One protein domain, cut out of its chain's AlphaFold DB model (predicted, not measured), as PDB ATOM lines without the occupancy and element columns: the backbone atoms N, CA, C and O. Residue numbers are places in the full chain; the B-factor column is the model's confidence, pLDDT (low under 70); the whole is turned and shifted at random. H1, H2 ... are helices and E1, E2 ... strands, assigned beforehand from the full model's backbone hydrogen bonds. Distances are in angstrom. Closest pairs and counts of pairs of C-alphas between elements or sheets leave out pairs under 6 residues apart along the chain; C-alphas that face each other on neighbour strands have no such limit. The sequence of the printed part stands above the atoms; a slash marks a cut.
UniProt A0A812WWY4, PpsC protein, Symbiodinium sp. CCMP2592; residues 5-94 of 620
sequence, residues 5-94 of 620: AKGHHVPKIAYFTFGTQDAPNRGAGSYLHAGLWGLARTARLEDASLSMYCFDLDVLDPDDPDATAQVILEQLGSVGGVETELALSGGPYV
ATOM      1  N   ALA A   5     159.242 118.521 159.841       64.00
ATOM      2  CA  ALA A   5     159.642 117.610 158.764       64.00
ATOM      3  C   ALA A   5     160.718 116.580 159.179       64.00
ATOM      4  O   ALA A   5     160.957 115.620 158.453       64.00
ATOM      5  N   LYS A   6     161.360 116.769 160.340       70.00
ATOM      6  CA  LYS A   6     162.312 115.834 160.962       70.00
ATOM      7  C   LYS A   6     161.732 115.110 162.189       70.00
ATOM      8  O   LYS A   6     162.467 114.426 162.892       70.00
ATOM      9  N   GLY A   7     160.438 115.275 162.475       62.81
ATOM     10  CA  GLY A   7     159.777 114.696 163.650       62.81
ATOM     11  C   GLY A   7     160.150 115.352 164.986       62.81
ATOM     12  O   GLY A   7     159.868 114.786 166.039       62.81
ATOM     13  N   HIS A   8     160.788 116.526 164.977       73.44
ATOM     14  CA  HIS A   8     161.121 117.259 166.200       73.44
ATOM     15  C   HIS A   8     159.947 118.124 166.680       73.44
ATOM     16  O   HIS A   8     159.171 118.645 165.876       73.44
ATOM     17  N   HIS A   9     159.866 118.335 167.997       72.69
ATOM     18  CA  HIS A   9     158.896 119.236 168.617       72.69
ATOM     19  C   HIS A   9     159.033 120.661 168.048       72.69
ATOM     20  O   HIS A   9     160.092 121.283 168.150       72.69
ATOM     21  N   VAL A  10     157.956 121.196 167.470       74.38
ATOM     22  CA  VAL A  10     157.918 122.573 166.960       74.38
ATOM     23  C   VAL A  10     157.800 123.536 168.148       74.38
ATOM     24  O   VAL A  10     156.901 123.357 168.969       74.38
ATOM     25  N   PRO A  11     158.682 124.539 168.301       80.75
ATOM     26  CA  PRO A  11     158.534 125.520 169.370       80.75
ATOM     27  C   PRO A  11     157.250 126.337 169.172       80.75
ATOM     28  O   PRO A  11     156.925 126.733 168.052       80.75
ATOM     29  N   LYS A  12     156.543 126.628 170.270       85.94
ATOM     30  CA  LYS A  12     155.507 127.669 170.268       85.94
ATOM     31  C   LYS A  12     156.186 129.022 170.048       85.94
ATOM     32  O   LYS A  12     157.231 129.281 170.642       85.94
ATOM     33  N   ILE A  13     155.589 129.875 169.226       88.81
ATOM     34  CA  ILE A  13     156.079 131.231 168.949       88.81
ATOM     35  C   ILE A  13     155.039 132.206 169.493       88.81
ATOM     36  O   ILE A  13     153.862 132.083 169.165       88.81
ATOM     37  N   ALA A  14     155.459 133.171 170.306       89.06
ATOM     38  CA  ALA A  14     154.603 134.245 170.793       89.06
ATOM     39  C   ALA A  14     155.173 135.589 170.329       89.06
ATOM     40  O   ALA A  14     156.317 135.916 170.639       89.06
ATOM     41  N   TYR A  15     154.383 136.354 169.577       89.69
ATOM     42  CA  TYR A  15     154.674 137.753 169.290       89.69
ATOM     43  C   TYR A  15     154.009 138.623 170.350       89.69
ATOM     44  O   TYR A  15     152.783 138.626 170.469       89.69
ATOM     45  N   PHE A  16     154.824 139.367 171.088       87.25
ATOM     46  CA  PHE A  16     154.366 140.426 171.975       87.25
ATOM     47  C   PHE A  16     154.413 141.746 171.210       87.25
ATOM     48  O   PHE A  16     155.420 142.073 170.583       87.25
ATOM     49  N   THR A  17     153.299 142.468 171.204       84.94
ATOM     50  CA  THR A  17     153.162 143.780 170.568       84.94
ATOM     51  C   THR A  17     152.661 144.789 171.588       84.94
ATOM     52  O   THR A  17     152.088 144.407 172.601       84.94
ATOM     53  N   PHE A  18     152.887 146.074 171.340       80.88
ATOM     54  CA  PHE A  18     152.540 147.140 172.280       80.88
ATOM     55  C   PHE A  18     151.491 148.048 171.659       80.88
ATOM     56  O   PHE A  18     151.697 148.556 170.550       80.88
ATOM     57  N   GLY A  19     150.351 148.197 172.342       75.31
ATOM     58  CA  GLY A  19     149.244 149.064 171.938       75.31
ATOM     59  C   GLY A  19     148.749 148.897 170.496       75.31
ATOM     60  O   GLY A  19     148.187 149.833 169.952       75.31
ATOM     61  N   THR A  20     149.011 147.783 169.819       77.25
ATOM     62  CA  THR A  20     148.827 147.600 168.369       77.25
ATOM     63  C   THR A  20     147.376 147.254 168.005       77.25
ATOM     64  O   THR A  20     146.907 147.562 166.901       77.25
ATOM     65  N   GLN A  21     146.621 146.660 168.931       77.12
ATOM     66  CA  GLN A  21     145.182 146.453 168.790       77.12
ATOM     67  C   GLN A  21     144.383 147.611 169.399       77.12
ATOM     68  O   GLN A  21     144.746 148.200 170.415       77.12
ATOM     69  N   ASP A  22     143.267 147.914 168.736       71.00
ATOM     70  CA  ASP A  22     142.254 148.864 169.197       71.00
ATOM     71  C   ASP A  22     141.369 148.101 170.179       71.00
ATOM     72  O   ASP A  22     140.581 147.237 169.781       71.00
ATOM     73  N   ALA A  23     141.625 148.332 171.461       69.94
ATOM     74  CA  ALA A  23     140.989 147.653 172.575       69.94
ATOM     75  C   ALA A  23     140.233 148.686 173.427       69.94
ATOM     76  O   ALA A  23     140.663 149.845 173.503       69.94
ATOM     77  N   PRO A  24     139.111 148.308 174.073       67.12
ATOM     78  CA  PRO A  24     138.298 149.250 174.837       67.12
ATOM     79  C   PRO A  24     139.127 150.046 175.848       67.12
ATOM     80  O   PRO A  24     139.936 149.477 176.573       67.12
ATOM     81  N   ASN A  25     138.893 151.357 175.904       63.94
ATOM     82  CA  ASN A  25     139.585 152.340 176.753       63.94
ATOM     83  C   ASN A  25     141.024 152.732 176.349       63.94
ATOM     84  O   ASN A  25     141.507 153.725 176.884       63.94
ATOM     85  N   ARG A  26     141.687 152.060 175.391       65.06
ATOM     86  CA  ARG A  26     143.033 152.466 174.923       65.06
ATOM     87  C   ARG A  26     143.009 153.541 173.828       65.06
ATOM     88  O   ARG A  26     143.843 154.441 173.822       65.06
ATOM     89  N   GLY A  27     142.065 153.449 172.892       58.28
ATOM     90  CA  GLY A  27     142.012 154.325 171.718       58.28
ATOM     91  C   GLY A  27     142.961 153.902 170.587       58.28
ATOM     92  O   GLY A  27     143.330 152.735 170.461       58.28
ATOM     93  N   ALA A  28     143.317 154.854 169.717       54.72
ATOM     94  CA  ALA A  28     144.038 154.579 168.473       54.72
ATOM     95  C   ALA A  28     145.460 154.038 168.720       54.72
ATOM     96  O   ALA A  28     146.333 154.746 169.215       54.72
ATOM     97  N   GLY A  29     145.663 152.774 168.349       61.78
ATOM     98  CA  GLY A  29     146.875 152.019 168.647       61.78
ATOM     99  C   GLY A  29     148.124 152.339 167.814       61.78
ATOM    100  O   GLY A  29     148.085 153.076 166.831       61.78
ATOM    101  N   SER A  30     149.241 151.704 168.176       69.25
ATOM    102  CA  SER A  30     150.500 151.750 167.428       69.25
ATOM    103  C   SER A  30     150.414 150.984 166.104       69.25
ATOM    104  O   SER A  30     149.796 149.924 165.989       69.25
ATOM    105  N   TYR A  31     151.076 151.524 165.085       69.62
ATOM    106  CA  TYR A  31     151.013 151.038 163.707       69.62
ATOM    107  C   TYR A  31     152.212 150.150 163.311       69.62
ATOM    108  O   TYR A  31     152.193 149.531 162.243       69.62
ATOM    109  N   LEU A  32     153.233 150.077 164.177       72.00
ATOM    110  CA  LEU A  32     154.545 149.466 163.917       72.00
ATOM    111  C   LEU A  32     154.484 147.932 163.832       72.00
ATOM    112  O   LEU A  32     154.938 147.340 162.857       72.00
ATOM    113  N   HIS A  33     153.869 147.279 164.821       76.75
ATOM    114  CA  HIS A  33     153.830 145.812 164.923       76.75
ATOM    115  C   HIS A  33     152.630 145.169 164.208       76.75
ATOM    116  O   HIS A  33     152.443 143.950 164.245       76.75
ATOM    117  N   ALA A  34     151.792 145.980 163.560       74.19
ATOM    118  CA  ALA A  34     150.481 145.583 163.056       74.19
ATOM    119  C   ALA A  34     150.515 144.414 162.060       74.19
ATOM    120  O   ALA A  34     149.603 143.586 162.047       74.19
ATOM    121  N   GLY A  35     151.563 144.324 161.242       76.31
ATOM    122  CA  GLY A  35     151.703 143.252 160.265       76.31
ATOM    123  C   GLY A  35     152.221 141.924 160.815       76.31
ATOM    124  O   GLY A  35     151.977 140.900 160.183       76.31
ATOM    125  N   LEU A  36     152.824 141.891 162.014       82.75
ATOM    126  CA  LEU A  36     153.219 140.635 162.676       82.75
ATOM    127  C   LEU A  36     151.997 139.768 163.012       82.75
ATOM    128  O   LEU A  36     152.019 138.552 162.832       82.75
ATOM    129  N   TRP A  37     150.903 140.411 163.428       84.31
ATOM    130  CA  TRP A  37     149.601 139.772 163.645       84.31
ATOM    131  C   TRP A  37     149.063 139.148 162.358       84.31
ATOM    132  O   TRP A  37     148.645 137.992 162.330       84.31
ATOM    133  N   GLY A  38     149.118 139.912 161.270       79.38
ATOM    134  CA  GLY A  38     148.732 139.443 159.950       79.38
ATOM    135  C   GLY A  38     149.574 138.258 159.462       79.38
ATOM    136  O   GLY A  38     149.030 137.255 158.998       79.38
ATOM    137  N   LEU A  39     150.897 138.356 159.618       84.00
ATOM    138  CA  LEU A  39     151.857 137.311 159.269       84.00
ATOM    139  C   LEU A  39     151.553 136.015 160.032       84.00
ATOM    140  O   LEU A  39     151.494 134.950 159.423       84.00
ATOM    141  N   ALA A  40     151.285 136.102 161.340       88.31
ATOM    142  CA  ALA A  40     150.910 134.954 162.162       88.31
ATOM    143  C   ALA A  40     149.588 134.300 161.715       88.31
ATOM    144  O   ALA A  40     149.493 133.072 161.709       88.31
ATOM    145  N   ARG A  41     148.585 135.082 161.280       86.50
ATOM    146  CA  ARG A  41     147.333 134.542 160.707       86.50
ATOM    147  C   ARG A  41     147.602 133.703 159.466       86.50
ATOM    148  O   ARG A  41     147.182 132.550 159.419       86.50
ATOM    149  N   THR A  42     148.333 134.248 158.494       84.88
ATOM    150  CA  THR A  42     148.699 133.506 157.278       84.88
ATOM    151  C   THR A  42     149.570 132.289 157.602       84.88
ATOM    152  O   THR A  42     149.315 131.207 157.082       84.88
ATOM    153  N   ALA A  43     150.528 132.412 158.524       88.19
ATOM    154  CA  ALA A  43     151.406 131.313 158.917       88.19
ATOM    155  C   ALA A  43     150.656 130.107 159.502       88.19
ATOM    156  O   ALA A  43     150.927 128.972 159.109       88.19
ATOM    157  N   ARG A  44     149.667 130.347 160.375       88.50
ATOM    158  CA  ARG A  44     148.796 129.293 160.930       88.50
ATOM    159  C   ARG A  44     147.926 128.600 159.874       88.50
ATOM    160  O   ARG A  44     147.507 127.469 160.101       88.50
ATOM    161  N   LEU A  45     147.643 129.260 158.745       87.00
ATOM    162  CA  LEU A  45     146.908 128.672 157.617       87.00
ATOM    163  C   LEU A  45     147.815 127.926 156.624       87.00
ATOM    164  O   LEU A  45     147.342 127.004 155.967       87.00
ATOM    165  N   GLU A  46     149.088 128.310 156.496       86.19
ATOM    166  CA  GLU A  46     150.051 127.624 155.621       86.19
ATOM    167  C   GLU A  46     150.641 126.353 156.240       86.19
ATOM    168  O   GLU A  46     150.828 125.359 155.540       86.19
ATOM    169  N   ASP A  47     150.933 126.366 157.542       85.38
ATOM    170  CA  ASP A  47     151.482 125.215 158.257       85.38
ATOM    171  C   ASP A  47     150.817 125.085 159.631       85.38
ATOM    172  O   ASP A  47     151.212 125.720 160.609       85.38
ATOM    173  N   ALA A  48     149.824 124.198 159.714       81.38
ATOM    174  CA  ALA A  48     149.081 123.907 160.940       81.38
ATOM    175  C   ALA A  48     149.937 123.290 162.073       81.38
ATOM    176  O   ALA A  48     149.439 123.134 163.186       81.38
ATOM    177  N   SER A  49     151.217 122.957 161.834       82.19
ATOM    178  CA  SER A  49     152.166 122.609 162.907       82.19
ATOM    179  C   SER A  49     152.758 123.836 163.621       82.19
ATOM    180  O   SER A  49     153.389 123.685 164.668       82.19
ATOM    181  N   LEU A  50     152.562 125.053 163.095       82.81
ATOM    182  CA  LEU A  50     153.054 126.296 163.692       82.81
ATOM    183  C   LEU A  50     152.093 126.827 164.767       82.81
ATOM    184  O   LEU A  50     151.109 127.512 164.485       82.81
ATOM    185  N   SER A  51     152.418 126.575 166.034       85.50
ATOM    186  CA  SER A  51     151.717 127.168 167.180       85.50
ATOM    187  C   SER A  51     152.144 128.629 167.402       85.50
ATOM    188  O   SER A  51     153.006 128.907 168.239       85.50
ATOM    189  N   MET A  52     151.567 129.554 166.627       89.38
ATOM    190  CA  MET A  52     151.865 130.994 166.683       89.38
ATOM    191  C   MET A  52     150.781 131.797 167.413       89.38
ATOM    192  O   MET A  52     149.615 131.786 167.018       89.38
ATOM    193  N   TYR A  53     151.185 132.551 168.431       90.69
ATOM    194  CA  TYR A  53     150.328 133.383 169.273       90.69
ATOM    195  C   TYR A  53     150.685 134.866 169.113       90.69
ATOM    196  O   TYR A  53     151.850 135.200 168.884       90.69
ATOM    197  N   CYS A  54     149.708 135.759 169.264       90.31
ATOM    198  CA  CYS A  54     149.931 137.205 169.317       90.31
ATOM    199  C   CYS A  54     149.266 137.805 170.561       90.31
ATOM    200  O   CYS A  54     148.069 137.607 170.777       90.31
ATOM    201  N   PHE A  55     150.042 138.543 171.350       89.62
ATOM    202  CA  PHE A  55     149.607 139.204 172.578       89.62
ATOM    203  C   PHE A  55     149.896 140.695 172.471       89.62
ATOM    204  O   PHE A  55     151.048 141.083 172.294       89.62
ATOM    205  N   ASP A  56     148.863 141.524 172.571       86.81
ATOM    206  CA  ASP A  56     149.010 142.974 172.562       86.81
ATOM    207  C   ASP A  56     148.934 143.527 173.983       86.81
ATOM    208  O   ASP A  56     147.934 143.341 174.678       86.81
ATOM    209  N   LEU A  57     150.014 144.161 174.421       85.19
ATOM    210  CA  LEU A  57     150.275 144.498 175.810       85.19
ATOM    211  C   LEU A  57     149.927 145.952 176.121       85.19
ATOM    212  O   LEU A  57     150.118 146.854 175.301       85.19
ATOM    213  N   ASP A  58     149.439 146.141 177.345       74.25
ATOM    214  CA  ASP A  58     149.010 147.415 177.910       74.25
ATOM    215  C   ASP A  58     150.084 147.925 178.875       74.25
ATOM    216  O   ASP A  58     149.957 147.822 180.093       74.25
ATOM    217  N   VAL A  59     151.202 148.389 178.312       66.00
ATOM    218  CA  VAL A  59     152.321 148.939 179.088       66.00
ATOM    219  C   VAL A  59     152.243 150.462 179.037       66.00
ATOM    220  O   VAL A  59     152.237 151.048 177.955       66.00
ATOM    221  N   LEU A  60     152.142 151.085 180.214       59.97
ATOM    222  CA  LEU A  60     152.024 152.540 180.374       59.97
ATOM    223  C   LEU A  60     153.311 153.281 179.983       59.97
ATOM    224  O   LEU A  60     153.236 154.417 179.523       59.97
ATOM    225  N   ASP A  61     154.458 152.620 180.137       66.00
ATOM    226  CA  ASP A  61     155.764 153.058 179.654       66.00
ATOM    227  C   ASP A  61     156.494 151.855 179.013       66.00
ATOM    228  O   ASP A  61     156.994 150.989 179.734       66.00
ATOM    229  N   PRO A  62     156.502 151.723 177.671       63.03
ATOM    230  CA  PRO A  62     157.161 150.611 176.987       63.03
ATOM    231  C   PRO A  62     158.695 150.721 176.975       63.03
ATOM    232  O   PRO A  62     159.346 149.771 176.540       63.03
ATOM    233  N   ASP A  63     159.268 151.841 177.435       68.56
ATOM    234  CA  ASP A  63     160.716 152.009 177.590       68.56
ATOM    235  C   ASP A  63     161.212 151.528 178.978       68.56
ATOM    236  O   ASP A  63     162.424 151.434 179.186       68.56
ATOM    237  N   ASP A  64     160.310 151.130 179.894       80.44
ATOM    238  CA  ASP A  64     160.625 150.353 181.107       80.44
ATOM    239  C   ASP A  64     160.771 148.848 180.764       80.44
ATOM    240  O   ASP A  64     159.773 148.172 180.457       80.44
ATOM    241  N   PRO A  65     161.993 148.270 180.828       77.75
ATOM    242  CA  PRO A  65     162.213 146.871 180.476       77.75
ATOM    243  C   PRO A  65     161.702 145.890 181.535       77.75
ATOM    244  O   PRO A  65     161.322 144.776 181.177       77.75
ATOM    245  N   ASP A  66     161.687 146.276 182.814       81.69
ATOM    246  CA  ASP A  66     161.322 145.394 183.928       81.69
ATOM    247  C   ASP A  66     159.795 145.278 184.040       81.69
ATOM    248  O   ASP A  66     159.266 144.165 184.135       81.69
ATOM    249  N   ALA A  67     159.069 146.395 183.914       76.81
ATOM    250  CA  ALA A  67     157.609 146.384 183.805       76.81
ATOM    251  C   ALA A  67     157.148 145.611 182.555       76.81
ATOM    252  O   ALA A  67     156.250 144.766 182.629       76.81
ATOM    253  N   THR A  68     157.812 145.832 181.415       76.56
ATOM    254  CA  THR A  68     157.554 145.087 180.173       76.56
ATOM    255  C   THR A  68     157.817 143.587 180.342       76.56
ATOM    256  O   THR A  68     156.989 142.764 179.938       76.56
ATOM    257  N   ALA A  69     158.933 143.205 180.971       81.12
ATOM    258  CA  ALA A  69     159.266 141.809 181.233       81.12
ATOM    259  C   ALA A  69     158.250 141.139 182.170       81.12
ATOM    260  O   ALA A  69     157.842 140.009 181.895       81.12
ATOM    261  N   GLN A  70     157.787 141.823 183.223       81.69
ATOM    262  CA  GLN A  70     156.755 141.290 184.116       81.69
ATOM    263  C   GLN A  70     155.456 140.989 183.353       81.69
ATOM    264  O   GLN A  70     154.952 139.868 183.429       81.69
ATOM    265  N   VAL A  71     154.943 141.941 182.564       79.06
ATOM    266  CA  VAL A  71     153.702 141.746 181.791       79.06
ATOM    267  C   VAL A  71     153.852 140.609 180.768       79.06
ATOM    268  O   VAL A  71     152.927 139.813 180.590       79.06
ATOM    269  N   ILE A  72     155.023 140.463 180.134       82.56
ATOM    270  CA  ILE A  72     155.316 139.320 179.253       82.56
ATOM    271  C   ILE A  72     155.274 137.997 180.035       82.56
ATOM    272  O   ILE A  72     154.618 137.055 179.586       82.56
ATOM    273  N   LEU A  73     155.933 137.914 181.197       83.75
ATOM    274  CA  LEU A  73     155.963 136.709 182.038       83.75
ATOM    275  C   LEU A  73     154.559 136.291 182.501       83.75
ATOM    276  O   LEU A  73     154.232 135.105 182.454       83.75
ATOM    277  N   GLU A  74     153.710 137.250 182.874       80.62
ATOM    278  CA  GLU A  74     152.304 137.003 183.216       80.62
ATOM    279  C   GLU A  74     151.519 136.426 182.021       80.62
ATOM    280  O   GLU A  74     150.746 135.478 182.182       80.62
ATOM    281  N   GLN A  75     151.761 136.921 180.800       80.12
ATOM    282  CA  GLN A  75     151.104 136.412 179.591       80.12
ATOM    283  C   GLN A  75     151.697 135.108 179.031       80.12
ATOM    284  O   GLN A  75     151.014 134.429 178.259       80.12
ATOM    285  N   LEU A  76     152.895 134.674 179.444       78.44
ATOM    286  CA  LEU A  76     153.415 133.348 179.069       78.44
ATOM    287  C   LEU A  76     152.504 132.205 179.549       78.44
ATOM    288  O   LEU A  76     152.429 131.173 178.881       78.44
ATOM    289  N   GLY A  77     151.749 132.395 180.638       75.25
ATOM    290  CA  GLY A  77     150.730 131.439 181.092       75.25
ATOM    291  C   GLY A  77     149.607 131.192 180.072       75.25
ATOM    292  O   GLY A  77     149.040 130.100 180.028       75.25
ATOM    293  N   SER A  78     149.334 132.162 179.194       75.50
ATOM    294  CA  SER A  78     148.345 132.062 178.113       75.50
ATOM    295  C   SER A  78     148.860 131.280 176.887       75.50
ATOM    296  O   SER A  78     148.073 130.902 176.013       75.50
ATOM    297  N   VAL A  79     150.169 131.000 176.792       75.06
ATOM    298  CA  VAL A  79     150.824 130.392 175.614       75.06
ATOM    299  C   VAL A  79     150.539 128.888 175.525       75.06
ATOM    300  O   VAL A  79     151.297 128.022 175.973       75.06
ATOM    301  N   GLY A  80     149.422 128.542 174.894       69.75
ATOM    302  CA  GLY A  80     148.868 127.184 174.888       69.75
ATOM    303  C   GLY A  80     147.360 127.131 175.113       69.75
ATOM    304  O   GLY A  80     146.790 126.048 175.010       69.75
ATOM    305  N   GLY A  81     146.725 128.270 175.402       75.81
ATOM    306  CA  GLY A  81     145.274 128.395 175.394       75.81
ATOM    307  C   GLY A  81     144.661 128.190 174.002       75.81
ATOM    308  O   GLY A  81     145.359 128.087 172.991       75.81
ATOM    309  N   VAL A  82     143.327 128.151 173.972       82.25
ATOM    310  CA  VAL A  82     142.517 128.017 172.745       82.25
ATOM    311  C   VAL A  82     142.647 129.244 171.833       82.25
ATOM    312  O   VAL A  82     142.583 129.133 170.612       82.25
ATOM    313  N   GLU A  83     142.850 130.419 172.426       88.62
ATOM    314  CA  GLU A  83     142.965 131.689 171.714       88.62
ATOM    315  C   GLU A  83     144.405 131.904 171.232       88.62
ATOM    316  O   GLU A  83     145.359 131.788 172.000       88.62
ATOM    317  N   THR A  84     144.566 132.238 169.950       89.25
ATOM    318  CA  THR A  84     145.877 132.533 169.336       89.25
ATOM    319  C   THR A  84     146.142 134.032 169.172       89.25
ATOM    320  O   THR A  84     147.199 134.424 168.680       89.25
ATOM    321  N   GLU A  85     145.194 134.870 169.588       89.88
ATOM    322  CA  GLU A  85     145.220 136.328 169.479       89.88
ATOM    323  C   GLU A  85     144.503 136.951 170.682       89.88
ATOM    324  O   GLU A  85     143.326 136.670 170.909       89.88
ATOM    325  N   LEU A  86     145.204 137.792 171.444       89.12
ATOM    326  CA  LEU A  86     144.699 138.423 172.666       89.12
ATOM    327  C   LEU A  86     145.246 139.850 172.796       89.12
ATOM    328  O   LEU A  86     146.413 140.095 172.508       89.12
ATOM    329  N   ALA A  87     144.421 140.787 173.252       87.12
ATOM    330  CA  ALA A  87     144.827 142.149 173.591       87.12
ATOM    331  C   ALA A  87     144.441 142.468 175.038       87.12
ATOM    332  O   ALA A  87     143.292 142.275 175.428       87.12
ATOM    333  N   LEU A  88     145.386 142.959 175.832       82.38
ATOM    334  CA  LEU A  88     145.125 143.507 177.161       82.38
ATOM    335  C   LEU A  88     144.631 144.951 177.021       82.38
ATOM    336  O   LEU A  88     145.160 145.675 176.186       82.38
ATOM    337  N   SER A  89     143.645 145.373 177.813       77.25
ATOM    338  CA  SER A  89     143.285 146.790 178.019       77.25
ATOM    339  C   SER A  89     142.467 146.940 179.307       77.25
ATOM    340  O   SER A  89     141.238 146.865 179.291       77.25
ATOM    341  N   GLY A  90     143.138 146.963 180.462       74.44
ATOM    342  CA  GLY A  90     142.489 146.745 181.772       74.44
ATOM    343  C   GLY A  90     141.866 145.344 181.974       74.44
ATOM    344  O   GLY A  90     141.136 145.115 182.936       74.44
ATOM    345  N   GLY A  91     142.136 144.404 181.063       80.38
ATOM    346  CA  GLY A  91     141.606 143.037 181.030       80.38
ATOM    347  C   GLY A  91     141.825 142.378 179.655       80.38
ATOM    348  O   GLY A  91     142.162 143.084 178.705       80.38
ATOM    349  N   PRO A  92     141.681 141.045 179.521       84.88
ATOM    350  CA  PRO A  92     141.930 140.338 178.265       84.88
ATOM    351  C   PRO A  92     140.739 140.398 177.292       84.88
ATOM    352  O   PRO A  92     139.625 139.983 177.612       84.88
ATOM    353  N   TYR A  93     141.007 140.832 176.063       87.50
ATOM    354  CA  TYR A  93     140.083 140.859 174.928       87.50
ATOM    355  C   TYR A  93     140.574 139.948 173.803       87.50
ATOM    356  O   TYR A  93     141.775 139.813 173.579       87.50
ATOM    357  N   VAL A  94     139.644 139.358 173.048       88.38
ATOM    358  CA  VAL A  94     139.947 138.491 171.897       88.38
ATOM    359  C   VAL A  94     139.185 138.955 170.654       88.38
ATOM    360  O   VAL A  94     138.011 139.325 170.762       88.38
TER     361      VAL A  94
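This is residues 5 to 94 of the 620 residues of the protein "PpsC protein" of Symbiodinium sp. CCMP2592 (UniProt A0A812WWY4). What does the model look like? A small parallel sheet of three strands, E1, E2 and E3, forms the core between two helices, with H1 covering one face and H2 crossing the other slantwise. The outline is elongated, spanning 43 by 24 by 22 A, with Lys 6 and the loop at Asn 25 at opposite ends of its length. What is it made of? The printed part has 90 residues with two named helices and three named strands, in the order E1 H1 E2 H2 E3; the sheet's order is E1 E2 E3. The class is mixed, helices and strands, with 41 residues, under half, in named elements, and the whole is compact, with a radius of gyration of the C-alphas of 13.8 A.

Where does the first element begin? E1, residues 13 to 18, begins at C-alpha 13 (156.079, 131.231, 168.949) and is 16.6 A long. What comes next? H1, residues 34 to 46, is 19.4 A long, and E2, residues 52 to 57, is 16.4 A long. What comes last? H2, residues 65 to 76, is 16.2 A long. E3, residues 85 to 88, is 10.5 A long and ends at C-alpha 88 (145.125, 143.507, 177.161).

How are the strands paired? E1 and E2 are parallel at 21 degrees, with N 15 and O 53 at 2.9 A, within hydrogen-bond range. E2, the inner strand, and E3 are parallel at 14 degrees, with N 56 and O 86 at 2.8 A, within that range. Residues 87 to 88 of E3 also pair with residues 92 to 93, antiparallel. Where are the helices? H1 is on the sheet at a height of 9.2 A, over E2 and along the strands, at 15 degrees to E2 on the local plane; the closest C-alphas of H1 and E2 are those of Ala 40 and Met 52, 6.1 A apart. H2 is on the opposite face at a height of 10.2 A, over E1 and E2 and slantwise to the strands, at 44 degrees to E1 on the local plane; the closest C-alphas of H2 and E1 are those of Ile 72 and Phe 16, 7.4 A apart. H1 and H2 are apart. How do the crossovers turn? E1, H1, E2 is a strand-helix-strand unit, two parallel neighbour strands with a helix between them along the chain, and its crossover is right-handed. The unit E2, H2, E3 has a left-handed crossover. Are the helix backbones complete? Every O i to N i+4 pair of H2 is within hydrogen-bond range, and 8 of 9 are in H1.

How far does it reach? The two C-alphas farthest apart, those of Lys 6 and Asn 25, are 45.8 A apart. Is it continuous? The printed part has no cut; the link from E1 to H1, 15 residues, is long, and that from H1 to E2 is tight. Where is confidence low? The mean pLDDT of the printed part is 78.7, and 17 residues are under 70, among them residues 23 to 31 and 59 to 63.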